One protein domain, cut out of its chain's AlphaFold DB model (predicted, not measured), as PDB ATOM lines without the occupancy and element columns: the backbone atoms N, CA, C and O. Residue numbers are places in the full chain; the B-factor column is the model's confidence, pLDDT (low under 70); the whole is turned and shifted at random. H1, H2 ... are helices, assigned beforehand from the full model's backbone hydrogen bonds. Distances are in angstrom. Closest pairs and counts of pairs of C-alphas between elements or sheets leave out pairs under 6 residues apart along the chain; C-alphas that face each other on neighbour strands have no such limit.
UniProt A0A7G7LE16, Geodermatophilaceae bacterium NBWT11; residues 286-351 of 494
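AT A GLANCE: This is residues 286 to 351 of the 494 residues of a protein of Geodermatophilaceae bacterium NBWT11 (UniProt A0A7G7LE16). Four helices make an open chain of contacts: H1 packs across H2, H2 and H3 form a short hairpin in the middle, and the long H4 reaches away from H3, which it meets with its last residues. The 66 printed residues, all helix in class, hold H1 to H4 in that order and no named strand. The whole is loose, radius of gyration of the C-alphas 14.4 A, spanning 44 by 22 by 17 A.

IN THESE COORDINATES: H1, residues 286 to 292, begins at C-alpha (152.349, 209.927, 205.132). H2 is residues 302 to 310 and H3 residues 313 to 321. H4, residues 335 to 351, is 24.2 A long and ends at (140.943, 207.189, 213.338).

HOW THE PARTS SIT: H1 and H2 touch about perpendicular, at 83 degrees; their closest C-alphas, Val 288 and Leu 306, are 6.5 A apart. The hairpin H2 and H3 touch, closest C-alphas Gly 308 and Arg 316, 4.5 A, opposite ways at a shallow tilt of 33 degrees, only just short of steep. H4 touches H3 with residues 346 to 351 alone, closest C-alphas Ala 350 and Arg 317, 5.4 A, at a tilt of 69.7 degrees, only just steep, opposite ways. H1 is apart from H3 and H4, and H2 from H4. In H1, H2, H3 and H4 every O i to N i+4 pair is within hydrogen-bond range.

THE WHOLE: The C-alphas of Arg 294 and His 334, the two farthest apart, are 44.8 A apart. The printed part has no cut; the link from H3 to H4, 13 residues, is long. Residues 325 to 326 have pLDDT under 70.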
ATOM      1  N   ASP A 286     150.956 209.682 205.528       90.19
ATOM      2  CA  ASP A 286     152.349 209.927 205.132       90.19
ATOM      3  C   ASP A 286     152.473 210.872 203.925       90.19
ATOM      4  O   ASP A 286     153.373 211.716 203.872       90.19
ATOM      5  N   ARG A 287     151.563 210.768 202.940       90.19
ATOM      6  CA  ARG A 287     151.549 211.663 201.769       90.19
ATOM      7  C   ARG A 287     151.332 213.118 202.178       90.19
ATOM      8  O   ARG A 287     152.061 213.987 201.703       90.19
ATOM      9  N   VAL A 288     150.394 213.376 203.087       91.81
ATOM     10  CA  VAL A 288     150.086 214.722 203.588       91.81
ATOM     11  C   VAL A 288     151.259 215.295 204.380       91.81
ATOM     12  O   VAL A 288     151.638 216.445 204.155       91.81
ATOM     13  N   GLY A 289     151.907 214.485 205.225       88.69
ATOM     14  CA  GLY A 289     153.147 214.879 205.906       88.69
ATOM     15  C   GLY A 289     154.252 215.283 204.921       88.69
ATOM     16  O   GLY A 289     154.862 216.345 205.049       88.69
ATOM     17  N   ARG A 290     154.451 214.501 203.849       87.25
ATOM     18  CA  ARG A 290     155.459 214.809 202.817       87.25
ATOM     19  C   ARG A 290     155.190 216.103 202.053       87.25
ATOM     20  O   ARG A 290     156.158 216.789 201.709       87.25
ATOM     21  N   LEU A 291     153.925 216.420 201.773       90.50
ATOM     22  CA  LEU A 291     153.526 217.674 201.127       90.50
ATOM     23  C   LEU A 291     153.761 218.869 202.050       90.50
ATOM     24  O   LEU A 291     154.345 219.865 201.624       90.50
ATOM     25  N   ARG A 292     153.381 218.739 203.327       87.75
ATOM     26  CA  ARG A 292     153.592 219.766 204.354       87.75
ATOM     27  C   ARG A 292     155.070 220.130 204.505       87.75
ATOM     28  O   ARG A 292     155.403 221.311 204.547       87.75
ATOM     29  N   ASP A 293     155.949 219.134 204.505       86.31
ATOM     30  CA  ASP A 293     157.398 219.339 204.604       86.31
ATOM     31  C   ASP A 293     158.067 219.729 203.274       86.31
ATOM     32  O   ASP A 293     159.293 219.856 203.213       86.31
ATOM     33  N   ARG A 294     157.295 219.884 202.188       87.50
ATOM     34  CA  ARG A 294     157.784 220.206 200.831       87.50
ATOM     35  C   ARG A 294     158.797 219.199 200.280       87.50
ATOM     36  O   ARG A 294     159.730 219.536 199.558       87.50
ATOM     37  N   THR A 295     158.601 217.932 200.616       82.56
ATOM     38  CA  THR A 295     159.513 216.822 200.270       82.56
ATOM     39  C   THR A 295     159.045 216.045 199.053       82.56
ATOM     40  O   THR A 295     159.740 215.173 198.540       82.56
ATOM     41  N   SER A 296     157.830 216.340 198.608       88.12
ATOM     42  CA  SER A 296     157.208 215.822 197.404       88.12
ATOM     43  C   SER A 296     156.557 216.989 196.681       88.12
ATOM     44  O   SER A 296     156.029 217.901 197.321       88.12
ATOM     45  N   ARG A 297     156.606 216.972 195.347       91.06
ATOM     46  CA  ARG A 297     155.888 217.956 194.538       91.06
ATOM     47  C   ARG A 297     154.387 217.636 194.579       91.06
ATOM     48  O   ARG A 297     154.048 216.466 194.369       91.06
ATOM     49  N   PRO A 298     153.518 218.629 194.838       93.00
ATOM     50  CA  PRO A 298     152.078 218.439 194.748       93.00
ATOM     51  C   PRO A 298     151.667 217.985 193.346       93.00
ATOM     52  O   PRO A 298     152.209 218.459 192.347       93.00
ATOM     53  N   VAL A 299     150.702 217.077 193.276       94.44
ATOM     54  CA  VAL A 299     150.015 216.664 192.047       94.44
ATOM     55  C   VAL A 299     148.505 216.830 192.238       94.44
ATOM     56  O   VAL A 299     148.049 216.816 193.378       94.44
ATOM     57  N   PRO A 300     147.690 216.930 191.172       93.56
ATOM     58  CA  PRO A 300     146.245 217.146 191.316       93.56
ATOM     59  C   PRO A 300     145.529 216.116 192.206       93.56
ATOM     60  O   PRO A 300     144.608 216.462 192.940       93.56
ATOM     61  N   ALA A 301     145.993 214.861 192.207       89.50
ATOM     62  CA  ALA A 301     145.448 213.807 193.066       89.50
ATOM     63  C   ALA A 301     145.617 214.085 194.578       89.50
ATOM     64  O   ALA A 301     144.861 213.543 195.379       89.50
ATOM     65  N   ASP A 302     146.552 214.957 194.975       93.75
ATOM     66  CA  ASP A 302     146.778 215.324 196.378       93.75
ATOM     67  C   ASP A 302     145.637 216.158 196.973       93.75
ATOM     68  O   ASP A 302     145.518 216.238 198.192       93.75
ATOM     69  N   LEU A 303     144.771 216.755 196.149       92.50
ATOM     70  CA  LEU A 303     143.595 217.473 196.651       92.50
ATOM     71  C   LEU A 303     142.659 216.539 197.429       92.50
ATOM     72  O   LEU A 303     142.111 216.938 198.453       92.50
ATOM     73  N   VAL A 304     142.540 215.279 196.996       92.00
ATOM     74  CA  VAL A 304     141.735 214.257 197.685       92.00
ATOM     75  C   VAL A 304     142.376 213.871 199.022       92.00
ATOM     76  O   VAL A 304     141.686 213.754 200.032       92.00
ATOM     77  N   GLU A 305     143.704 213.743 199.049       91.31
ATOM     78  CA  GLU A 305     144.484 213.462 200.260       91.31
ATOM     79  C   GLU A 305     144.352 214.587 201.297       91.31
ATOM     80  O   GLU A 305     144.124 214.336 202.480       91.31
ATOM     81  N   LEU A 306     144.446 215.841 200.851       93.06
ATOM     82  CA  LEU A 306     144.298 217.013 201.710       93.06
ATOM     83  C   LEU A 306     142.862 217.161 202.223       93.06
ATOM     84  O   LEU A 306     142.678 217.418 203.412       93.06
ATOM     85  N   ALA A 307     141.857 216.937 201.368       90.69
ATOM     86  CA  ALA A 307     140.453 216.940 201.770       90.69
ATOM     87  C   ALA A 307     140.179 215.871 202.840       90.69
ATOM     88  O   ALA A 307     139.606 216.178 203.883       90.69
ATOM     89  N   GLY A 308     140.662 214.640 202.642       92.56
ATOM     90  CA  GLY A 308     140.515 213.559 203.620       92.56
ATOM     91  C   GLY A 308     141.211 213.835 204.957       92.56
ATOM     92  O   GLY A 308     140.717 213.412 206.000       92.56
ATOM     93  N   ALA A 309     142.325 214.569 204.949       92.31
ATOM     94  CA  ALA A 309     143.071 214.902 206.161       92.31
ATOM     95  C   ALA A 309     142.368 215.934 207.056       92.31
ATOM     96  O   ALA A 309     142.601 215.947 208.265       92.31
ATOM     97  N   VAL A 310     141.529 216.802 206.484       93.19
ATOM     98  CA  VAL A 310     140.774 217.817 207.243       93.19
ATOM     99  C   VAL A 310     139.317 217.423 207.490       93.19
ATOM    100  O   VAL A 310     138.662 218.013 208.349       93.19
ATOM    101  N   ALA A 311     138.798 216.440 206.754       90.62
ATOM    102  CA  ALA A 311     137.407 216.029 206.850       90.62
ATOM    103  C   ALA A 311     137.116 215.107 208.049       90.62
ATOM    104  O   ALA A 311     138.002 214.487 208.640       90.62
ATOM    105  N   ARG A 312     135.826 215.009 208.402       85.62
ATOM    106  CA  ARG A 312     135.315 214.141 209.477       85.62
ATOM    107  C   ARG A 312     135.105 212.700 208.992       85.62
ATOM    108  O   ARG A 312     135.069 212.440 207.789       85.62
ATOM    109  N   GLY A 313     134.955 211.784 209.953       83.19
ATOM    110  CA  GLY A 313     134.960 210.317 209.810       83.19
ATOM    111  C   GLY A 313     134.508 209.745 208.459       83.19
ATOM    112  O   GLY A 313     135.327 209.092 207.813       83.19
ATOM    113  N   PRO A 314     133.276 210.006 207.980       87.50
ATOM    114  CA  PRO A 314     132.769 209.394 206.748       87.50
ATOM    115  C   PRO A 314     133.573 209.754 205.492       87.50
ATOM    116  O   PRO A 314     133.947 208.878 204.714       87.50
ATOM    117  N   VAL A 315     133.908 211.034 205.312       89.38
ATOM    118  CA  VAL A 315     134.699 211.498 204.157       89.38
ATOM    119  C   VAL A 315     136.124 210.968 204.254       89.38
ATOM    120  O   VAL A 315     136.712 210.548 203.260       89.38
ATOM    121  N   ARG A 316     136.675 210.956 205.468       92.81
ATOM    122  CA  ARG A 316     138.011 210.429 205.731       92.81
ATOM    123  C   ARG A 316     138.110 208.954 205.355       92.81
ATOM    124  O   ARG A 316     139.035 208.567 204.647       92.81
ATOM    125  N   ARG A 317     137.125 208.164 205.779       89.94
ATOM    126  CA  ARG A 317     136.986 206.754 205.427       89.94
ATOM    127  C   ARG A 317     136.866 206.573 203.916       89.94
ATOM    128  O   ARG A 317     137.669 205.850 203.344       89.94
ATOM    129  N   TRP A 318     135.987 207.327 203.256       90.06
ATOM    130  CA  TRP A 318     135.849 207.284 201.797       90.06
ATOM    131  C   TRP A 318     137.166 207.565 201.055       90.06
ATOM    132  O   TRP A 318     137.499 206.863 200.103       90.06
ATOM    133  N   VAL A 319     137.955 208.556 201.490       91.56
ATOM    134  CA  VAL A 319     139.267 208.849 200.882       91.56
ATOM    135  C   VAL A 319     140.227 207.669 201.036       91.56
ATOM    136  O   VAL A 319     140.911 207.308 200.078       91.56
ATOM    137  N   LEU A 320     140.278 207.066 202.225       89.88
ATOM    138  CA  LEU A 320     141.139 205.916 202.503       89.88
ATOM    139  C   LEU A 320     140.694 204.667 201.728       89.88
ATOM    140  O   LEU A 320     141.546 203.948 201.214       89.88
ATOM    141  N   ASP A 321     139.388 204.464 201.578       88.12
ATOM    142  CA  ASP A 321     138.780 203.309 200.910       88.12
ATOM    143  C   ASP A 321     139.033 203.281 199.394       88.12
ATOM    144  O   ASP A 321     138.959 202.225 198.772       88.12
ATOM    145  N   ARG A 322     139.371 204.428 198.787       87.12
ATOM    146  CA  ARG A 322     139.781 204.518 197.372       87.12
ATOM    147  C   ARG A 322     141.180 203.966 197.114       87.12
ATOM    148  O   ARG A 322     141.596 203.865 195.958       87.12
ATOM    149  N   ARG A 323     141.946 203.704 198.170       85.75
ATOM    150  CA  ARG A 323     143.295 203.155 198.064       85.75
ATOM    151  C   ARG A 323     143.200 201.631 198.009       85.75
ATOM    152  O   ARG A 323     142.285 201.071 198.605       85.75
ATOM    153  N   PRO A 324     144.143 200.954 197.332       78.88
ATOM    154  CA  PRO A 324     144.234 199.502 197.413       78.88
ATOM    155  C   PRO A 324     144.259 199.066 198.878       78.88
ATOM    156  O   PRO A 324     145.053 199.598 199.662       78.88
ATOM    157  N   GLU A 325     143.365 198.146 199.244       69.56
ATOM    158  CA  GLU A 325     143.327 197.620 200.603       69.56
ATOM    159  C   GLU A 325     144.653 196.895 200.873       69.56
ATOM    160  O   GLU A 325     145.065 196.055 200.069       69.56
ATOM    161  N   PRO A 326     145.380 197.260 201.943       63.97
ATOM    162  CA  PRO A 326     146.698 196.688 202.180       63.97
ATOM    163  C   PRO A 326     146.646 195.205 202.572       63.97
ATOM    164  O   PRO A 326     147.654 194.520 202.410       63.97
ATOM    165  N   SER A 327     145.502 194.716 203.062       70.38
ATOM    166  CA  SER A 327     145.279 193.321 203.453       70.38
ATOM    167  C   SER A 327     144.399 192.586 202.443       70.38
ATOM    168  O   SER A 327     143.367 193.100 202.012       70.38
ATOM    169  N   ALA A 328     144.792 191.361 202.094       77.81
ATOM    170  CA  ALA A 328     143.938 190.462 201.329       77.81
ATOM    171  C   ALA A 328     142.687 190.078 202.150       77.81
ATOM    172  O   ALA A 328     142.752 190.079 203.387       77.81
ATOM    173  N   PRO A 329     141.569 189.719 201.489       86.81
ATOM    174  CA  PRO A 329     140.425 189.105 202.161       86.81
ATOM    175  C   PRO A 329     140.845 187.907 203.022       86.81
ATOM    176  O   PRO A 329     141.909 187.319 202.799       86.81
ATOM    177  N   SER A 330     140.019 187.557 204.003       94.19
ATOM    178  CA  SER A 330     140.232 186.393 204.870       94.19
ATOM    179  C   SER A 330     139.288 185.274 204.414       94.19
ATOM    180  O   SER A 330     138.163 185.191 204.904       94.19
ATOM    181  N   PRO A 331     139.678 184.442 203.427       95.00
ATOM    182  CA  PRO A 331     138.760 183.504 202.774       95.00
ATOM    183  C   PRO A 331     138.219 182.405 203.698       95.00
ATOM    184  O   PRO A 331     137.270 181.727 203.321       95.00
ATOM    185  N   TRP A 332     138.815 182.215 204.875       97.62
ATOM    186  CA  TRP A 332     138.358 181.264 205.891       97.62
ATOM    187  C   TRP A 332     137.281 181.827 206.830       97.62
ATOM    188  O   TRP A 332     136.758 181.091 207.661       97.62
ATOM    189  N   LEU A 333     136.960 183.120 206.746       98.19
ATOM    190  CA  LEU A 333     135.881 183.733 207.519       98.19
ATOM    191  C   LEU A 333     134.573 183.704 206.732       98.19
ATOM    192  O   LEU A 333     134.570 183.818 205.505       98.19
ATOM    193  N   HIS A 334     133.446 183.653 207.445       98.12
ATOM    194  CA  HIS A 334     132.151 183.897 206.808       98.12
ATOM    195  C   HIS A 334     132.110 185.306 206.194       98.12
ATOM    196  O   HIS A 334     132.645 186.244 206.791       98.12
ATOM    197  N   PRO A 335     131.435 185.519 205.046       96.56
ATOM    198  CA  PRO A 335     131.450 186.812 204.357       96.56
ATOM    199  C   PRO A 335     131.035 188.013 205.224       96.56
ATOM    200  O   PRO A 335     131.615 189.092 205.097       96.56
ATOM    201  N   GLY A 336     130.055 187.834 206.119       96.75
ATOM    202  CA  GLY A 336     129.632 188.875 207.065       96.75
ATOM    203  C   GLY A 336     130.699 189.204 208.113       96.75
ATOM    204  O   GLY A 336     130.882 190.366 208.465       96.75
ATOM    205  N   VAL A 337     131.461 188.198 208.537       97.62
ATOM    206  CA  VAL A 337     132.524 188.314 209.542       97.62
ATOM    207  C   VAL A 337     133.771 188.953 208.933       97.62
ATOM    208  O   VAL A 337     134.325 189.883 209.513       97.62
ATOM    209  N   ASP A 338     134.170 188.563 207.717       96.12
ATOM    210  CA  ASP A 338     135.240 189.259 206.981       96.12
ATOM    211  C   ASP A 338     134.882 190.735 206.729       96.12
ATOM    212  O   ASP A 338     135.729 191.622 206.869       96.12
ATOM    213  N   ALA A 339     133.617 191.025 206.401       94.31
ATOM    214  CA  ALA A 339     133.148 192.399 206.258       94.31
ATOM    215  C   ALA A 339     133.265 193.193 207.567       94.31
ATOM    216  O   ALA A 339     133.711 194.341 207.527       94.31
ATOM    217  N   GLU A 340     132.938 192.588 208.712       95.81
ATOM    218  CA  GLU A 340     133.114 193.206 210.030       95.81
ATOM    219  C   GLU A 340     134.594 193.469 210.354       95.81
ATOM    220  O   GLU A 340     134.952 194.576 210.765       95.81
ATOM    221  N   VAL A 341     135.484 192.499 210.114       94.81
ATOM    222  CA  VAL A 341     136.937 192.663 210.313       94.81
ATOM    223  C   VAL A 341     137.470 193.821 209.469       94.81
ATOM    224  O   VAL A 341     138.185 194.694 209.977       94.81
ATOM    225  N   ARG A 342     137.090 193.881 208.186       92.06
ATOM    226  CA  ARG A 342     137.473 194.980 207.288       92.06
ATOM    227  C   ARG A 342     136.893 196.316 207.738       92.06
ATOM    228  O   ARG A 342     137.589 197.328 207.651       92.06
ATOM    229  N   ASP A 343     135.661 196.344 208.238       92.19
ATOM    230  CA  ASP A 343     135.044 197.554 208.787       92.19
ATOM    231  C   ASP A 343     135.831 198.090 209.991       92.19
ATOM    232  O   ASP A 343     136.253 199.251 209.976       92.19
ATOM    233  N   ARG A 344     136.144 197.227 210.969       92.94
ATOM    234  CA  ARG A 344     136.947 197.581 212.153       92.94
ATOM    235  C   ARG A 344     138.352 198.053 211.772       92.94
ATOM    236  O   ARG A 344     138.835 199.055 212.306       92.94
ATOM    237  N   TRP A 345     138.999 197.393 210.809       90.81
ATOM    238  CA  TRP A 345     140.307 197.810 210.294       90.81
ATOM    239  C   TRP A 345     140.257 199.187 209.616       90.81
ATOM    240  O   TRP A 345     141.096 200.058 209.878       90.81
ATOM    241  N   ARG A 346     139.248 199.427 208.771       90.25
ATOM    242  CA  ARG A 346     139.040 200.719 208.097       90.25
ATOM    243  C   ARG A 346     138.712 201.824 209.093       90.25
ATOM    244  O   ARG A 346     139.244 202.926 208.957       90.25
ATOM    245  N   ALA A 347     137.911 201.537 210.117       91.00
ATOM    246  CA  ALA A 347     137.624 202.462 211.208       91.00
ATOM    247  C   ALA A 347     138.898 202.834 211.984       91.00
ATOM    248  O   ALA A 347     139.153 204.020 212.203       91.00
ATOM    249  N   LEU A 348     139.748 201.852 212.314       91.69
ATOM    250  CA  LEU A 348     141.044 202.086 212.957       91.69
ATOM    251  C   LEU A 348     141.934 202.997 212.095       91.69
ATOM    252  O   LEU A 348     142.389 204.044 212.556       91.69
ATOM    253  N   ARG A 349     142.107 202.668 210.810       90.56
ATOM    254  CA  ARG A 349     142.877 203.479 209.848       90.56
ATOM    255  C   ARG A 349     142.319 204.895 209.691       90.56
ATOM    256  O   ARG A 349     143.083 205.857 209.588       90.56
ATOM    257  N   ALA A 350     140.996 205.043 209.687       91.62
ATOM    258  CA  ALA A 350     140.327 206.337 209.620       91.62
ATOM    259  C   ALA A 350     140.449 207.140 210.921       91.62
ATOM    260  O   ALA A 350     140.342 208.364 210.872       91.62
ATOM    261  N   ALA A 351     140.704 206.509 212.067       92.56
ATOM    262  CA  ALA A 351     140.943 207.189 213.338       92.56
ATOM    263  C   ALA A 351     142.398 207.672 213.506       92.56
ATOM    264  O   ALA A 351     142.643 208.601 214.277       92.56
TER     265      ALA A 351